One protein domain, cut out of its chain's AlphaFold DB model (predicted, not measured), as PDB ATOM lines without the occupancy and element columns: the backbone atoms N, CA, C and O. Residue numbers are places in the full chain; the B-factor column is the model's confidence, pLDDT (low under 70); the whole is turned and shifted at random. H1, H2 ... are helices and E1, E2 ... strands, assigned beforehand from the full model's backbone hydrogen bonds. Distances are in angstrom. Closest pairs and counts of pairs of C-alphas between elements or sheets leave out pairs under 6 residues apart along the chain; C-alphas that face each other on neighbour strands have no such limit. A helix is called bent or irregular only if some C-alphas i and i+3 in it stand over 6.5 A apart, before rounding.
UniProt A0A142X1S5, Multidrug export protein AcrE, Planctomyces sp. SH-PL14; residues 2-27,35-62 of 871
ATOM      1  N   THR A   2     -24.683  -3.945  48.569       55.09
ATOM      2  CA  THR A   2     -26.095  -3.537  48.777       55.09
ATOM      3  C   THR A   2     -26.887  -3.095  47.540       55.09
ATOM      4  O   THR A   2     -28.018  -3.541  47.363       55.09
ATOM      5  N   LEU A   3     -26.315  -2.261  46.663       52.75
ATOM      6  CA  LEU A   3     -26.981  -1.807  45.430       52.75
ATOM      7  C   LEU A   3     -27.411  -2.965  44.509       52.75
ATOM      8  O   LEU A   3     -28.471  -2.893  43.897       52.75
ATOM      9  N   PHE A   4     -26.631  -4.048  44.444       56.41
ATOM     10  CA  PHE A   4     -26.953  -5.227  43.633       56.41
ATOM     11  C   PHE A   4     -28.121  -6.028  44.230       56.41
ATOM     12  O   PHE A   4     -29.006  -6.463  43.499       56.41
ATOM     13  N   GLU A   5     -28.169  -6.150  45.562       65.06
ATOM     14  CA  GLU A   5     -29.266  -6.798  46.299       65.06
ATOM     15  C   GLU A   5     -30.604  -6.080  46.017       65.06
ATOM     16  O   GLU A   5     -31.603  -6.713  45.672       65.06
ATOM     17  N   HIS A   6     -30.600  -4.742  46.062       65.38
ATOM     18  CA  HIS A   6     -31.779  -3.906  45.799       65.38
ATOM     19  C   HIS A   6     -32.180  -3.896  44.312       65.38
ATOM     20  O   HIS A   6     -33.370  -3.968  43.989       65.38
ATOM     21  N   ALA A   7     -31.209  -3.864  43.390       64.19
ATOM     22  CA  ALA A   7     -31.466  -3.955  41.952       64.19
ATOM     23  C   ALA A   7     -32.092  -5.306  41.557       64.19
ATOM     24  O   ALA A   7     -33.031  -5.341  40.765       64.19
ATOM     25  N   LEU A   8     -31.626  -6.416  42.139       68.94
ATOM     26  CA  LEU A   8     -32.144  -7.753  41.838       68.94
ATOM     27  C   LEU A   8     -33.567  -7.945  42.392       68.94
ATOM     28  O   LEU A   8     -34.443  -8.429  41.674       68.94
ATOM     29  N   LEU A   9     -33.839  -7.490  43.622       72.56
ATOM     30  CA  LEU A   9     -35.188  -7.522  44.203       72.56
ATOM     31  C   LEU A   9     -36.182  -6.640  43.427       72.56
ATOM     32  O   LEU A   9     -37.267  -7.104  43.075       72.56
ATOM     33  N   SER A  10     -35.813  -5.398  43.091       72.31
ATOM     34  CA  SER A  10     -36.685  -4.502  42.311       72.31
ATOM     35  C   SER A  10     -36.907  -4.987  40.871       72.31
ATOM     36  O   SER A  10     -38.019  -4.859  40.355       72.31
ATOM     37  N   ASN A  11     -35.920  -5.639  40.244       75.31
ATOM     38  CA  ASN A  11     -36.106  -6.339  38.969       75.31
ATOM     39  C   ASN A  11     -37.169  -7.449  39.061       75.31
ATOM     40  O   ASN A  11     -38.014  -7.554  38.172       75.31
ATOM     41  N   VAL A  12     -37.165  -8.256  40.131       81.88
ATOM     42  CA  VAL A  12     -38.179  -9.307  40.341       81.88
ATOM     43  C   VAL A  12     -39.571  -8.708  40.571       81.88
ATOM     44  O   VAL A  12     -40.538  -9.211  39.996       81.88
ATOM     45  N   VAL A  13     -39.686  -7.612  41.329       82.19
ATOM     46  CA  VAL A  13     -40.965  -6.904  41.544       82.19
ATOM     47  C   VAL A  13     -41.528  -6.346  40.230       82.19
ATOM     48  O   VAL A  13     -42.692  -6.597  39.910       82.19
ATOM     49  N   TRP A  14     -40.717  -5.661  39.417       80.62
ATOM     50  CA  TRP A  14     -41.184  -5.143  38.125       80.62
ATOM     51  C   TRP A  14     -41.500  -6.249  37.114       80.62
ATOM     52  O   TRP A  14     -42.492  -6.147  36.393       80.62
ATOM     53  N   ALA A  15     -40.727  -7.338  37.088       81.38
ATOM     54  CA  ALA A  15     -41.060  -8.504  36.274       81.38
ATOM     55  C   ALA A  15     -42.393  -9.143  36.709       81.38
ATOM     56  O   ALA A  15     -43.179  -9.546  35.852       81.38
ATOM     57  N   ALA A  16     -42.691  -9.193  38.013       85.00
ATOM     58  CA  ALA A  16     -43.970  -9.682  38.525       85.00
ATOM     59  C   ALA A  16     -45.142  -8.761  38.137       85.00
ATOM     60  O   ALA A  16     -46.190  -9.256  37.719       85.00
ATOM     61  N   ALA A  17     -44.958  -7.437  38.184       83.38
ATOM     62  CA  ALA A  17     -45.954  -6.469  37.718       83.38
ATOM     63  C   ALA A  17     -46.234  -6.604  36.207       83.38
ATOM     64  O   ALA A  17     -47.393  -6.681  35.791       83.38
ATOM     65  N   LEU A  18     -45.185  -6.730  35.382       81.94
ATOM     66  CA  LEU A  18     -45.323  -7.004  33.946       81.94
ATOM     67  C   LEU A  18     -46.022  -8.348  33.685       81.94
ATOM     68  O   LEU A  18     -46.874  -8.425  32.804       81.94
ATOM     69  N   ALA A  19     -45.727  -9.389  34.467       84.19
ATOM     70  CA  ALA A  19     -46.367 -10.701  34.356       84.19
ATOM     71  C   ALA A  19     -47.847 -10.698  34.795       84.19
ATOM     72  O   ALA A  19     -48.668 -11.411  34.214       84.19
ATOM     73  N   ALA A  20     -48.220  -9.869  35.774       85.06
ATOM     74  CA  ALA A  20     -49.617  -9.638  36.138       85.06
ATOM     75  C   ALA A  20     -50.375  -8.936  34.996       85.06
ATOM     76  O   ALA A  20     -51.451  -9.393  34.600       85.06
ATOM     77  N   GLY A  21     -49.774  -7.903  34.392       81.50
ATOM     78  CA  GLY A  21     -50.282  -7.272  33.169       81.50
ATOM     79  C   GLY A  21     -50.408  -8.266  32.007       81.50
ATOM     80  O   GLY A  21     -51.453  -8.334  31.360       81.50
ATOM     81  N   ALA A  22     -49.398  -9.115  31.799       79.69
ATOM     82  CA  ALA A  22     -49.403 -10.179  30.799       79.69
ATOM     83  C   ALA A  22     -50.579 -11.147  30.988       79.69
ATOM     84  O   ALA A  22     -51.288 -11.467  30.031       79.69
ATOM     85  N   ALA A  23     -50.827 -11.588  32.223       82.12
ATOM     86  CA  ALA A  23     -51.937 -12.472  32.558       82.12
ATOM     87  C   ALA A  23     -53.310 -11.793  32.402       82.12
ATOM     88  O   ALA A  23     -54.260 -12.442  31.959       82.12
ATOM     89  N   LEU A  24     -53.424 -10.493  32.702       80.12
ATOM     90  CA  LEU A  24     -54.652  -9.719  32.498       80.12
ATOM     91  C   LEU A  24     -54.971  -9.547  31.003       80.12
ATOM     92  O   LEU A  24     -56.075  -9.875  30.568       80.12
ATOM     93  N   ILE A  25     -53.983  -9.138  30.198       72.56
ATOM     94  CA  ILE A  25     -54.107  -9.040  28.734       72.56
ATOM     95  C   ILE A  25     -54.412 -10.427  28.140       72.56
ATOM     96  O   ILE A  25     -55.274 -10.539  27.269       72.56
ATOM     97  N   THR A  26     -53.799 -11.501  28.662       71.81
ATOM     98  CA  THR A  26     -54.122 -12.888  28.273       71.81
ATOM     99  C   THR A  26     -55.597 -13.206  28.532       71.81
ATOM    100  O   THR A  26     -56.278 -13.695  27.635       71.81
ATOM    101  N   ARG A  27     -56.121 -12.905  29.730       72.69
ATOM    102  CA  ARG A  27     -57.528 -13.162  30.088       72.69
ATOM    103  C   ARG A  27     -58.519 -12.380  29.220       72.69
ATOM    104  O   ARG A  27     -59.581 -12.915  28.914       72.69
ATOM    105  N   ARG A  35     -54.175 -12.722  16.220       60.56
ATOM    106  CA  ARG A  35     -53.040 -11.781  16.395       60.56
ATOM    107  C   ARG A  35     -52.700 -11.491  17.860       60.56
ATOM    108  O   ARG A  35     -51.561 -11.110  18.132       60.56
ATOM    109  N   ALA A  36     -53.631 -11.693  18.795       63.38
ATOM    110  CA  ALA A  36     -53.350 -11.538  20.220       63.38
ATOM    111  C   ALA A  36     -52.283 -12.541  20.685       63.38
ATOM    112  O   ALA A  36     -51.382 -12.155  21.420       63.38
ATOM    113  N   THR A  37     -52.314 -13.785  20.201       71.12
ATOM    114  CA  THR A  37     -51.369 -14.853  20.575       71.12
ATOM    115  C   THR A  37     -49.903 -14.449  20.377       71.12
ATOM    116  O   THR A  37     -49.077 -14.650  21.269       71.12
ATOM    117  N   ALA A  38     -49.582 -13.800  19.252       72.69
ATOM    118  CA  ALA A  38     -48.229 -13.324  18.960       72.69
ATOM    119  C   ALA A  38     -47.802 -12.143  19.854       72.69
ATOM    120  O   ALA A  38     -46.657 -12.095  20.303       72.69
ATOM    121  N   LEU A  39     -48.722 -11.215  20.153       74.44
ATOM    122  CA  LEU A  39     -48.469 -10.116  21.095       74.44
ATOM    123  C   LEU A  39     -48.276 -10.638  22.527       74.44
ATOM    124  O   LEU A  39     -47.372 -10.184  23.221       74.44
ATOM    125  N   LEU A  40     -49.078 -11.622  22.946       77.38
ATOM    126  CA  LEU A  40     -48.973 -12.268  24.253       77.38
ATOM    127  C   LEU A  40     -47.632 -12.984  24.418       77.38
ATOM    128  O   LEU A  40     -46.975 -12.779  25.433       77.38
ATOM    129  N   HIS A  41     -47.191 -13.756  23.420       84.50
ATOM    130  CA  HIS A  41     -45.856 -14.355  23.448       84.50
ATOM    131  C   HIS A  41     -44.759 -13.292  23.576       84.50
ATOM    132  O   HIS A  41     -43.913 -13.395  24.458       84.50
ATOM    133  N   GLY A  42     -44.785 -12.254  22.729       82.00
ATOM    134  CA  GLY A  42     -43.793 -11.177  22.779       82.00
ATOM    135  C   GLY A  42     -43.737 -10.497  24.150       82.00
ATOM    136  O   GLY A  42     -42.656 -10.231  24.664       82.00
ATOM    137  N   LEU A  43     -44.893 -10.294  24.784       84.31
ATOM    138  CA  LEU A  43     -44.997  -9.699  26.114       84.31
ATOM    139  C   LEU A  43     -44.497 -10.652  27.223       84.31
ATOM    140  O   LEU A  43     -43.823 -10.205  28.147       84.31
ATOM    141  N   TRP A  44     -44.702 -11.968  27.108       87.06
ATOM    142  CA  TRP A  44     -44.077 -12.943  28.016       87.06
ATOM    143  C   TRP A  44     -42.554 -13.060  27.824       87.06
ATOM    144  O   TRP A  44     -41.826 -13.173  28.811       87.06
ATOM    145  N   VAL A  45     -42.045 -12.948  26.594       87.38
ATOM    146  CA  VAL A  45     -40.596 -12.838  26.329       87.38
ATOM    147  C   VAL A  45     -40.023 -11.561  26.953       87.38
ATOM    148  O   VAL A  45     -38.951 -11.608  27.555       87.38
ATOM    149  N   LEU A  46     -40.756 -10.443  26.904       85.12
ATOM    150  CA  LEU A  46     -40.394  -9.198  27.594       85.12
ATOM    151  C   LEU A  46     -40.330  -9.353  29.130       85.12
ATOM    152  O   LEU A  46     -39.477  -8.726  29.754       85.12
ATOM    153  N   VAL A  47     -41.145 -10.224  29.744       85.75
ATOM    154  CA  VAL A  47     -41.046 -10.554  31.185       85.75
ATOM    155  C   VAL A  47     -39.726 -11.267  31.513       85.75
ATOM    156  O   VAL A  47     -39.047 -10.864  32.458       85.75
ATOM    157  N   LEU A  48     -39.318 -12.281  30.734       86.31
ATOM    158  CA  LEU A  48     -38.002 -12.920  30.926       86.31
ATOM    159  C   LEU A  48     -36.854 -11.941  30.662       86.31
ATOM    160  O   LEU A  48     -35.877 -11.900  31.411       86.31
ATOM    161  N   LEU A  49     -36.987 -11.112  29.626       85.56
ATOM    162  CA  LEU A  49     -35.986 -10.113  29.284       85.56
ATOM    163  C   LEU A  49     -35.801  -9.090  30.418       85.56
ATOM    164  O   LEU A  49     -34.664  -8.755  30.740       85.56
ATOM    165  N   ARG A  50     -36.880  -8.657  31.092       82.94
ATOM    166  CA  ARG A  50     -36.805  -7.739  32.245       82.94
ATOM    167  C   ARG A  50     -36.142  -8.358  33.482       82.94
ATOM    168  O   ARG A  50     -35.564  -7.607  34.264       82.94
ATOM    169  N   LEU A  51     -36.196  -9.685  33.651       83.31
ATOM    170  CA  LEU A  51     -35.457 -10.389  34.709       83.31
ATOM    171  C   LEU A  51     -33.941 -10.368  34.457       83.31
ATOM    172  O   LEU A  51     -33.172 -10.202  35.403       83.31
ATOM    173  N   ILE A  52     -33.499 -10.526  33.205       81.94
ATOM    174  CA  ILE A  52     -32.066 -10.542  32.859       81.94
ATOM    175  C   ILE A  52     -31.490  -9.122  32.719       81.94
ATOM    176  O   ILE A  52     -30.357  -8.886  33.134       81.94
ATOM    177  N   ILE A  53     -32.240  -8.172  32.152       77.31
ATOM    178  CA  ILE A  53     -31.751  -6.806  31.927       77.31
ATOM    179  C   ILE A  53     -31.697  -6.018  33.255       77.31
ATOM    180  O   ILE A  53     -32.721  -5.889  33.937       77.31
ATOM    181  N   PRO A  54     -30.531  -5.456  33.641       65.19
ATOM    182  CA  PRO A  54     -30.431  -4.568  34.794       65.19
ATOM    183  C   PRO A  54     -31.184  -3.245  34.546       65.19
ATOM    184  O   PRO A  54     -31.327  -2.816  33.401       65.19
ATOM    185  N   PRO A  55     -31.672  -2.581  35.604       63.12
ATOM    186  CA  PRO A  55     -32.458  -1.356  35.483       63.12
ATOM    187  C   PRO A  55     -31.594  -0.203  34.944       63.12
ATOM    188  O   PRO A  55     -30.520   0.077  35.473       63.12
ATOM    189  N   ALA A  56     -32.076   0.480  33.902       57.56
ATOM    190  CA  ALA A  56     -31.362   1.593  33.264       57.56
ATOM    191  C   ALA A  56     -31.485   2.929  34.025       57.56
ATOM    192  O   ALA A  56     -30.699   3.844  33.799       57.56
ATOM    193  N   VAL A  57     -32.470   3.044  34.922       56.81
ATOM    194  CA  VAL A  57     -32.749   4.236  35.732       56.81
ATOM    195  C   VAL A  57     -32.861   3.822  37.197       56.81
ATOM    196  O   VAL A  57     -33.543   2.845  37.516       56.81
ATOM    197  N   TYR A  58     -32.223   4.587  38.081       61.50
ATOM    198  CA  TYR A  58     -32.313   4.429  39.531       61.50
ATOM    199  C   TYR A  58     -32.982   5.664  40.142       61.50
ATOM    200  O   TYR A  58     -32.596   6.791  39.835       61.50
ATOM    201  N   LEU A  59     -33.980   5.455  41.002       54.00
ATOM    202  CA  LEU A  59     -34.616   6.504  41.797       54.00
ATOM    203  C   LEU A  59     -34.152   6.409  43.251       54.00
ATOM    204  O   LEU A  59     -34.269   5.359  43.890       54.00
ATOM    205  N   ALA A  60     -33.657   7.529  43.776       48.47
ATOM    206  CA  ALA A  60     -33.349   7.678  45.189       48.47
ATOM    207  C   ALA A  60     -34.639   7.812  46.013       48.47
ATOM    208  O   ALA A  60     -35.550   8.543  45.622       48.47
ATOM    209  N   TYR A  61     -34.704   7.144  47.165       54.88
ATOM    210  CA  TYR A  61     -35.771   7.336  48.147       54.88
ATOM    211  C   TYR A  61     -35.206   7.470  49.565       54.88
ATOM    212  O   TYR A  61     -34.166   6.898  49.904       54.88
ATOM    213  N   THR A  62     -35.900   8.252  50.390       36.50
ATOM    214  CA  THR A  62     -35.560   8.517  51.793       36.50
ATOM    215  C   THR A  62     -36.563   7.822  52.705       36.50
ATOM    216  O   THR A  62     -37.751   8.143  52.676       36.50
TER     217      THR A  62
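This is residues 2 to 27 and 35 to 62 of the 871 residues of the protein "Multidrug export protein AcrE" of Planctomyces sp. SH-PL14 (UniProt A0A142X1S5). Two long helices, H1 and H2, lie side by side and run opposite ways, making a slender helical pair whose facing ends are separated by a cut in the printed part. At the other end of the pair, a tail of residues 53 to 62 leaves H2 and bears the short strand E1, which is apart from both helices. The printed part has 54 residues with two named helices and one named strand, in the order H1, H2, E1 along the chain; E1 pairs with no named strand, and the class is mostly helix. The whole is loose, with a radius of gyration of the C-alphas of 13.1 A, and its outline is a rod spanning 42 by 19 by 15 A.

The longest helix is H1, residues 2 to 27, which measures 37.8 A from first to last C-alpha. It begins at C-alpha 2, at (-26.095, -3.537, 48.777), and ends at C-alpha 27, at (-57.528, -13.162, 30.088). H2, residues 35 to 52, measures 26.7 A from first to last C-alpha and begins at C-alpha 35, at (-53.040, -11.781, 16.395). E1, residues 58 to 61, is 9.7 A long and ends at C-alpha 61, at (-35.771, 7.336, 48.147).

H1 and H2 touch, with 17 pairs of C-alphas within 8 A. Their closest C-alphas are those of Ala 15 and Val 47, 5.5 A apart. Their lines stand at a shallow tilt of 11 degrees, and they run opposite ways. Their centres are 13.0 A apart. In both H1 and H2 every O i to N i+4 pair is within hydrogen-bond range, and neither helix is bent or irregular. H1 and E1 are apart, with no C-alpha of the one within 8 A of the other. H2 and E1 are apart too, with no C-alpha of the one within 8 A of the other, though a tight link of 5 residues joins them.

The two C-alphas farthest apart in the domain are those of Arg 35 and Thr 62, at 44.4 A. The first and last printed C-alphas, those of Thr 2 and Thr 62, are 15.6 A apart. The link from H1 to H2 is the link across the cut: residues 28 to 34 are not printed, and C-alphas 27 and 35 are 14.5 A apart across it. The link from H2 to E1, the one link between named elements that is printed whole, is tight. The mean pLDDT of the printed part is 73.1. The model's confidence is low, under 70, in 18 residues: residues 2 to 8, residues 35 to 36 and residues 54 to 62. The mean pLDDT is 74 for H1, 80 for H2 and 55 for E1.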